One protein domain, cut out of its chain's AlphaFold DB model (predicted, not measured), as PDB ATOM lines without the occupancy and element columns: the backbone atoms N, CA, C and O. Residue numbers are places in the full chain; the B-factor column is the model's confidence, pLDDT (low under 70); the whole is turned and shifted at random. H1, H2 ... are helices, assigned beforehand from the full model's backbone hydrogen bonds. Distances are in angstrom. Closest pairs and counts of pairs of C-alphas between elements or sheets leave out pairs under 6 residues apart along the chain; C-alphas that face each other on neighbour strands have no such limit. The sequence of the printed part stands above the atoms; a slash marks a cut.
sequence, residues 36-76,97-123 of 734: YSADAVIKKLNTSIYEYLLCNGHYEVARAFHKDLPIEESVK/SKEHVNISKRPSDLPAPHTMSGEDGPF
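This is residues 36 to 76 and 97 to 123 of the 734 residues of the protein "LisH domain-containing protein" of Zymoseptoria tritici ST99CH_1E4 (UniProt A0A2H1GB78). A small helical hairpin, in which the short helix H2 folds back beside the last part of the longer helix H1, has a long looping stretch with no named element, residues 97 to 123, along one side. The printed part has 68 residues with two named helices, H1 then H2, and no named strand; its class is all helix, though the helices hold 28 of the 68 residues. It is compact, with a radius of gyration of the C-alphas of 11.6 A, and rounded, spanning 32 by 27 by 23 A.

H1, residues 38 to 55, touches H2, residues 59 to 68, with residues 50 to 54 alone. Their closest C-alphas, those of Leu 53 and Ala 62, are 5.9 A apart. This hairpin has a shallow tilt of 17 degrees, opposite ways. Every O i to N i+4 pair is within hydrogen-bond range in H1, and 5 of 6 in H2.

H1 runs 25.7 A from C-alpha 38 at (363.508, 219.225, 311.161). H2 runs 14.5 A to C-alpha 68 at (347.808, 215.220, 305.194).

The farthest C-alphas, those of Ser 37 and Lys 105, are 33.0 A apart. Residues 77 to 96 are not printed; C-alphas 76 and 97 are 15.3 A apart. The link H1 to H2 is tight. In the printed part, 21 residues have a pLDDT under 70, the model's own mark of low confidence, among them residues 97 to 105.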
ATOM      1  N   TYR A  36     367.652 214.742 315.538       57.84
ATOM      2  CA  TYR A  36     366.401 214.804 314.807       57.84
ATOM      3  C   TYR A  36     366.567 215.881 313.724       57.84
ATOM      4  O   TYR A  36     366.860 217.039 314.036       57.84
ATOM      5  N   SER A  37     366.399 215.514 312.450       76.19
ATOM      6  CA  SER A  37     366.209 216.518 311.400       76.19
ATOM      7  C   SER A  37     364.937 217.320 311.691       76.19
ATOM      8  O   SER A  37     364.097 216.886 312.483       76.19
ATOM      9  N   ALA A  38     364.757 218.471 311.039       76.38
ATOM     10  CA  ALA A  38     363.508 219.225 311.161       76.38
ATOM     11  C   ALA A  38     362.291 218.324 310.866       76.38
ATOM     12  O   ALA A  38     361.327 218.325 311.624       76.38
ATOM     13  N   ASP A  39     362.397 217.466 309.850       79.94
ATOM     14  CA  ASP A  39     361.387 216.477 309.457       79.94
ATOM     15  C   ASP A  39     361.127 215.427 310.542       79.94
ATOM     16  O   ASP A  39     359.988 215.019 310.728       79.94
ATOM     17  N   ALA A  40     362.158 214.987 311.270       82.81
ATOM     18  CA  ALA A  40     362.000 214.039 312.370       82.81
ATOM     19  C   ALA A  40     361.343 214.697 313.599       82.81
ATOM     20  O   ALA A  40     360.491 214.079 314.231       82.81
ATOM     21  N   VAL A  41     361.654 215.966 313.899       83.62
ATOM     22  CA  VAL A  41     360.934 216.732 314.938       83.62
ATOM     23  C   VAL A  41     359.471 216.954 314.533       83.62
ATOM     24  O   VAL A  41     358.579 216.787 315.362       83.62
ATOM     25  N   ILE A  42     359.214 217.281 313.261       86.88
ATOM     26  CA  ILE A  42     357.863 217.463 312.710       86.88
ATOM     27  C   ILE A  42     357.076 216.148 312.752       86.88
ATOM     28  O   ILE A  42     355.947 216.141 313.230       86.88
ATOM     29  N   LYS A  43     357.664 215.020 312.340       87.94
ATOM     30  CA  LYS A  43     357.028 213.697 312.449       87.94
ATOM     31  C   LYS A  43     356.725 213.331 313.898       87.94
ATOM     32  O   LYS A  43     355.598 212.952 314.188       87.94
ATOM     33  N   LYS A  44     357.675 213.529 314.819       85.50
ATOM     34  CA  LYS A  44     357.479 213.287 316.258       85.50
ATOM     35  C   LYS A  44     356.339 214.131 316.845       85.50
ATOM     36  O   LYS A  44     355.522 213.626 317.618       85.50
ATOM     37  N   LEU A  45     356.237 215.396 316.432       89.25
ATOM     38  CA  LEU A  45     355.113 216.278 316.755       89.25
ATOM     39  C   LEU A  45     353.793 215.757 316.180       89.25
ATOM     40  O   LEU A  45     352.814 215.657 316.918       89.25
ATOM     41  N   ASN A  46     353.770 215.376 314.904       90.50
ATOM     42  CA  ASN A  46     352.582 214.839 314.251       90.50
ATOM     43  C   ASN A  46     352.102 213.552 314.942       90.50
ATOM     44  O   ASN A  46     350.921 213.450 315.260       90.50
ATOM     45  N   THR A  47     353.004 212.616 315.266       89.75
ATOM     46  CA  THR A  47     352.698 211.414 316.064       89.75
ATOM     47  C   THR A  47     352.092 211.779 317.416       89.75
ATOM     48  O   THR A  47     351.075 211.209 317.800       89.75
ATOM     49  N   SER A  48     352.664 212.767 318.112       88.12
ATOM     50  CA  SER A  48     352.189 213.208 319.431       88.12
ATOM     51  C   SER A  48     350.785 213.828 319.379       88.12
ATOM     52  O   SER A  48     349.947 213.556 320.238       88.12
ATOM     53  N   ILE A  49     350.506 214.654 318.363       88.69
ATOM     54  CA  ILE A  49     349.179 215.253 318.146       88.69
ATOM     55  C   ILE A  49     348.172 214.169 317.743       88.69
ATOM     56  O   ILE A  49     347.056 214.142 318.259       88.69
ATOM     57  N   TYR A  50     348.567 213.247 316.867       89.44
ATOM     58  CA  TYR A  50     347.742 212.120 316.440       89.44
ATOM     59  C   TYR A  50     347.389 211.192 317.616       89.44
ATOM     60  O   TYR A  50     346.215 210.879 317.808       89.44
ATOM     61  N   GLU A  51     348.352 210.836 318.474       87.50
ATOM     62  CA  GLU A  51     348.094 210.084 319.709       87.50
ATOM     63  C   GLU A  51     347.116 210.832 320.634       87.50
ATOM     64  O   GLU A  51     346.150 210.232 321.115       87.50
ATOM     65  N   TYR A  52     347.286 212.146 320.816       87.06
ATOM     66  CA  TYR A  52     346.353 212.971 321.591       87.06
ATOM     67  C   TYR A  52     344.929 212.957 321.001       87.06
ATOM     68  O   TYR A  52     343.963 212.754 321.742       87.06
ATOM     69  N   LEU A  53     344.774 213.111 319.681       88.56
ATOM     70  CA  LEU A  53     343.468 213.041 319.007       88.56
ATOM     71  C   LEU A  53     342.798 211.673 319.210       88.56
ATOM     72  O   LEU A  53     341.598 211.614 319.488       88.56
ATOM     73  N   LEU A  54     343.569 210.585 319.134       85.94
ATOM     74  CA  LEU A  54     343.077 209.230 319.387       85.94
ATOM     75  C   LEU A  54     342.650 209.013 320.849       85.94
ATOM     76  O   LEU A  54     341.594 208.418 321.081       85.94
ATOM     77  N   CYS A  55     343.425 209.507 321.821       83.75
ATOM     78  CA  CYS A  55     343.107 209.407 323.253       83.75
ATOM     79  C   CYS A  55     341.824 210.166 323.629       83.75
ATOM     80  O   CYS A  55     341.074 209.718 324.490       83.75
ATOM     81  N   ASN A  56     341.549 211.293 322.965       85.88
ATOM     82  CA  ASN A  56     340.332 212.087 323.182       85.88
ATOM     83  C   ASN A  56     339.137 211.623 322.320       85.88
ATOM     84  O   ASN A  56     338.051 212.190 322.411       85.88
ATOM     85  N   GLY A  57     339.306 210.591 321.486       86.94
ATOM     86  CA  GLY A  57     338.233 210.044 320.651       86.94
ATOM     87  C   GLY A  57     337.895 210.860 319.397       86.94
ATOM     88  O   GLY A  57     336.878 210.597 318.754       86.94
ATOM     89  N   HIS A  58     338.734 211.822 319.006       88.81
ATOM     90  CA  HIS A  58     338.542 212.671 317.823       88.81
ATOM     91  C   HIS A  58     338.932 211.945 316.522       88.81
ATOM     92  O   HIS A  58     339.771 212.408 315.750       88.81
ATOM     93  N   TYR A  59     338.328 210.781 316.274       88.50
ATOM     94  CA  TYR A  59     338.740 209.865 315.207       88.50
ATOM     95  C   TYR A  59     338.597 210.444 313.793       88.50
ATOM     96  O   TYR A  59     339.412 210.141 312.929       88.50
ATOM     97  N   GLU A  60     337.610 211.303 313.536       88.44
ATOM     98  CA  GLU A  60     337.454 211.947 312.221       88.44
ATOM     99  C   GLU A  60     338.537 212.999 311.960       88.44
ATOM    100  O   GLU A  60     339.100 213.047 310.867       88.44
ATOM    101  N   VAL A  61     338.920 213.757 312.993       90.19
ATOM    102  CA  VAL A  61     340.064 214.679 312.931       90.19
ATOM    103  C   VAL A  61     341.362 213.890 312.757       90.19
ATOM    104  O   VAL A  61     342.167 214.238 311.902       90.19
ATOM    105  N   ALA A  62     341.538 212.777 313.480       89.06
ATOM    106  CA  ALA A  62     342.691 211.887 313.321       89.06
ATOM    107  C   ALA A  62     342.790 211.284 311.902       89.06
ATOM    108  O   ALA A  62     343.891 211.168 311.369       89.06
ATOM    109  N   ARG A  63     341.655 210.956 311.260       89.25
ATOM    110  CA  ARG A  63     341.585 210.484 309.859       89.25
ATOM    111  C   ARG A  63     341.961 211.550 308.834       89.25
ATOM    112  O   ARG A  63     342.482 211.194 307.783       89.25
ATOM    113  N   ALA A  64     341.640 212.818 309.082       89.06
ATOM    114  CA  ALA A  64     342.093 213.920 308.232       89.06
ATOM    115  C   ALA A  64     343.596 214.155 308.447       89.06
ATOM    116  O   ALA A  64     344.385 214.050 307.515       89.06
ATOM    117  N   PHE A  65     343.995 214.319 309.710       90.44
ATOM    118  CA  PHE A  65     345.375 214.544 310.136       90.44
ATOM    119  C   PHE A  65     346.354 213.499 309.573       90.44
ATOM    120  O   PHE A  65     347.399 213.866 309.048       90.44
ATOM    121  N   HIS A  66     346.009 212.206 309.619       86.75
ATOM    122  CA  HIS A  66     346.855 211.115 309.105       86.75
ATOM    123  C   HIS A  66     347.040 211.114 307.578       86.75
ATOM    124  O   HIS A  66     348.062 210.627 307.098       86.75
ATOM    125  N   LYS A  67     346.092 211.663 306.806       88.25
ATOM    126  CA  LYS A  67     346.222 211.767 305.340       88.25
ATOM    127  C   LYS A  67     347.211 212.852 304.934       88.25
ATOM    128  O   LYS A  67     347.993 212.645 304.010       88.25
ATOM    129  N   ASP A  68     347.146 213.988 305.622       87.50
ATOM    130  CA  ASP A  68     347.808 215.220 305.194       87.50
ATOM    131  C   ASP A  68     349.165 215.432 305.890       87.50
ATOM    132  O   ASP A  68     350.034 216.123 305.358       87.50
ATOM    133  N   LEU A  69     349.373 214.837 307.075       89.31
ATOM    134  CA  LEU A  69     350.563 215.039 307.903       89.31
ATOM    135  C   LEU A  69     351.276 213.710 308.221       89.31
ATOM    136  O   LEU A  69     350.673 212.801 308.792       89.31
ATOM    137  N   PRO A  70     352.585 213.583 307.917       87.31
ATOM    138  CA  PRO A  70     353.315 212.342 308.140       87.31
ATOM    139  C   PRO A  70     353.540 212.102 309.636       87.31
ATOM    140  O   PRO A  70     354.185 212.914 310.305       87.31
ATOM    141  N   ILE A  71     353.056 210.964 310.134       87.50
ATOM    142  CA  ILE A  71     353.308 210.449 311.487       87.50
ATOM    143  C   ILE A  71     354.361 209.330 311.464       87.50
ATOM    144  O   ILE A  71     354.742 208.823 310.407       87.50
ATOM    145  N   GLU A  72     354.793 208.907 312.646       82.25
ATOM    146  CA  GLU A  72     355.481 207.635 312.861       82.25
ATOM    147  C   GLU A  72     354.452 206.593 313.326       82.25
ATOM    148  O   GLU A  72     353.784 206.768 314.346       82.25
ATOM    149  N   GLU A  73     354.294 205.516 312.556       78.75
ATOM    150  CA  GLU A  73     353.403 204.394 312.880       78.75
ATOM    151  C   GLU A  73     354.172 203.291 313.621       78.75
ATOM    152  O   GLU A  73     355.331 202.999 313.304       78.75
ATOM    153  N   SER A  74     353.525 202.612 314.570       69.00
ATOM    154  CA  SER A  74     354.075 201.378 315.142       69.00
ATOM    155  C   SER A  74     354.054 200.261 314.084       69.00
ATOM    156  O   SER A  74     353.008 199.856 313.573       69.00
ATOM    157  N   VAL A  75     355.248 199.797 313.697       53.09
ATOM    158  CA  VAL A  75     355.462 198.971 312.496       53.09
ATOM    159  C   VAL A  75     354.723 197.632 312.582       53.09
ATOM    160  O   VAL A  75     355.129 196.715 313.298       53.09
ATOM    161  N   LYS A  76     353.676 197.479 311.763       47.97
ATOM    162  CA  LYS A  76     353.032 196.184 311.510       47.97
ATOM    163  C   LYS A  76     354.054 195.215 310.905       47.97
ATOM    164  O   LYS A  76     354.725 195.548 309.931       47.97
ATOM    165  N   SER A  97     345.208 196.544 322.990       47.00
ATOM    166  CA  SER A  97     344.537 196.916 324.244       47.00
ATOM    167  C   SER A  97     345.465 197.263 325.415       47.00
ATOM    168  O   SER A  97     344.968 197.608 326.489       47.00
ATOM    169  N   LYS A  98     346.788 197.082 325.274       44.50
ATOM    170  CA  LYS A  98     347.705 196.998 326.429       44.50
ATOM    171  C   LYS A  98     348.881 197.971 326.439       44.50
ATOM    172  O   LYS A  98     349.350 198.294 327.525       44.50
ATOM    173  N   GLU A  99     349.319 198.462 325.281       50.25
ATOM    174  CA  GLU A  99     350.269 199.585 325.213       50.25
ATOM    175  C   GLU A  99     349.518 200.927 325.185       50.25
ATOM    176  O   GLU A  99     349.853 201.847 325.928       50.25
ATOM    177  N   HIS A 100     348.412 201.014 324.440       54.44
ATOM    178  CA  HIS A 100     347.585 202.218 324.346       54.44
ATOM    179  C   HIS A 100     346.460 202.251 325.394       54.44
ATOM    180  O   HIS A 100     345.274 202.264 325.059       54.44
ATOM    181  N   VAL A 101     346.833 202.302 326.679       52.56
ATOM    182  CA  VAL A 101     345.909 202.267 327.840       52.56
ATOM    183  C   VAL A 101     344.738 203.264 327.726       52.56
ATOM    184  O   VAL A 101     343.630 202.969 328.170       52.56
ATOM    185  N   ASN A 102     344.957 204.414 327.076       58.12
ATOM    186  CA  ASN A 102     343.964 205.483 326.913       58.12
ATOM    187  C   ASN A 102     343.138 205.407 325.609       58.12
ATOM    188  O   ASN A 102     342.188 206.171 325.458       58.12
ATOM    189  N   ILE A 103     343.454 204.514 324.660       65.00
ATOM    190  CA  ILE A 103     342.815 204.467 323.326       65.00
ATOM    191  C   ILE A 103     341.861 203.263 323.212       65.00
ATOM    192  O   ILE A 103     341.869 202.506 322.241       65.00
ATOM    193  N   SER A 104     340.992 203.082 324.208       58.31
ATOM    194  CA  SER A 104     340.176 201.866 324.402       58.31
ATOM    195  C   SER A 104     339.105 201.584 323.324       58.31
ATOM    196  O   SER A 104     338.304 200.666 323.495       58.31
ATOM    197  N   LYS A 105     339.024 202.395 322.256       65.31
ATOM    198  CA  LYS A 105     338.012 202.321 321.181       65.31
ATOM    199  C   LYS A 105     338.531 202.760 319.795       65.31
ATOM    200  O   LYS A 105     337.746 203.287 319.007       65.31
ATOM    201  N   ARG A 106     339.825 202.593 319.474       72.38
ATOM    202  CA  ARG A 106     340.352 203.032 318.160       72.38
ATOM    203  C   ARG A 106     339.611 202.338 316.995       72.38
ATOM    204  O   ARG A 106     339.541 201.108 316.983       72.38
ATOM    205  N   PRO A 107     339.088 203.082 316.001       76.25
ATOM    206  CA  PRO A 107     338.601 202.503 314.750       76.25
ATOM    207  C   PRO A 107     339.695 201.720 314.014       76.25
ATOM    208  O   PRO A 107     340.855 202.125 313.996       76.25
ATOM    209  N   SER A 108     339.327 200.603 313.386       68.31
ATOM    210  CA  SER A 108     340.276 199.662 312.768       68.31
ATOM    211  C   SER A 108     340.950 200.170 311.486       68.31
ATOM    212  O   SER A 108     341.917 199.560 311.028       68.31
ATOM    213  N   ASP A 109     340.465 201.274 310.916       77.06
ATOM    214  CA  ASP A 109     341.081 201.971 309.783       77.06
ATOM    215  C   ASP A 109     342.206 202.935 310.200       77.06
ATOM    216  O   ASP A 109     343.050 203.272 309.373       77.06
ATOM    217  N   LEU A 110     342.262 203.333 311.476       81.25
ATOM    218  CA  LEU A 110     343.298 204.215 312.010       81.25
ATOM    219  C   LEU A 110     344.502 203.399 312.523       81.25
ATOM    220  O   LEU A 110     344.321 202.513 313.372       81.25
ATOM    221  N   PRO A 111     345.740 203.665 312.056       80.50
ATOM    222  CA  PRO A 111     346.927 202.987 312.568       80.50
ATOM    223  C   PRO A 111     347.186 203.328 314.038       80.50
ATOM    224  O   PRO A 111     346.783 204.379 314.542       80.50
ATOM    225  N   ALA A 112     347.884 202.430 314.725       75.88
ATOM    226  CA  ALA A 112     348.428 202.712 316.041       75.88
ATOM    227  C   ALA A 112     349.569 203.748 315.912       75.88
ATOM    228  O   ALA A 112     350.399 203.623 315.001       75.88
ATOM    229  N   PRO A 113     349.627 204.777 316.780       77.81
ATOM    230  CA  PRO A 113     350.769 205.682 316.819       77.81
ATOM    231  C   PRO A 113     352.032 204.906 317.212       77.81
ATOM    232  O   PRO A 113     351.958 203.867 317.876       77.81
ATOM    233  N   HIS A 114     353.204 205.403 316.828       79.81
ATOM    234  CA  HIS A 114     354.435 204.985 317.487       79.81
ATOM    235  C   HIS A 114     354.377 205.415 318.960       79.81
ATOM    236  O   HIS A 114     354.109 206.578 319.259       79.81
ATOM    237  N   THR A 115     354.586 204.472 319.879       68.19
ATOM    238  CA  THR A 115     354.523 204.714 321.321       68.19
ATOM    239  C   THR A 115     355.690 205.597 321.756       68.19
ATOM    240  O   THR A 115     356.843 205.172 321.788       68.19
ATOM    241  N   MET A 116     355.386 206.850 322.097       64.38
ATOM    242  CA  MET A 116     356.361 207.821 322.591       64.38
ATOM    243  C   MET A 116     356.887 207.372 323.962       64.38
ATOM    244  O   MET A 116     356.227 207.555 324.986       64.38
ATOM    245  N   SER A 117     358.069 206.748 323.983       55.81
ATOM    246  CA  SER A 117     358.714 206.238 325.197       55.81
ATOM    247  C   SER A 117     358.775 207.295 326.301       55.81
ATOM    248  O   SER A 117     359.251 208.405 326.080       55.81
ATOM    249  N   GLY A 118     358.385 206.929 327.528       57.50
ATOM    250  CA  GLY A 118     358.335 207.848 328.679       57.50
ATOM    251  C   GLY A 118     359.675 208.480 329.096       57.50
ATOM    252  O   GLY A 118     359.696 209.333 329.979       57.50
ATOM    253  N   GLU A 119     360.783 208.090 328.461       57.19
ATOM    254  CA  GLU A 119     362.101 208.724 328.579       57.19
ATOM    255  C   GLU A 119     362.180 210.088 327.860       57.19
ATOM    256  O   GLU A 119     362.989 210.928 328.248       57.19
ATOM    257  N   ASP A 120     361.325 210.346 326.860       60.72
ATOM    258  CA  ASP A 120     361.263 211.620 326.115       60.72
ATOM    259  C   ASP A 120     360.542 212.758 326.869       60.72
ATOM    260  O   ASP A 120     360.505 213.895 326.393       60.72
ATOM    261  N   GLY A 121     359.959 212.474 328.039       65.62
ATOM    262  CA  GLY A 121     359.172 213.444 328.802       65.62
ATOM    263  C   GLY A 121     357.869 213.867 328.098       65.62
ATOM    264  O   GLY A 121     357.415 213.218 327.152       65.62
ATOM    265  N   PRO A 122     357.216 214.952 328.550       76.31
ATOM    266  CA  PRO A 122     355.957 215.425 327.984       76.31
ATOM    267  C   PRO A 122     356.207 216.264 326.715       76.31
ATOM    268  O   PRO A 122     355.830 217.433 326.653       76.31
ATOM    269  N   PHE A 123     356.833 215.668 325.694       82.75
ATOM    270  CA  PHE A 123     357.315 216.344 324.477       82.75
ATOM    271  C   PHE A 123     356.308 217.336 323.862       82.75
ATOM    272  O   PHE A 123     356.675 218.463 323.533       82.75
TER     273      PHE A 123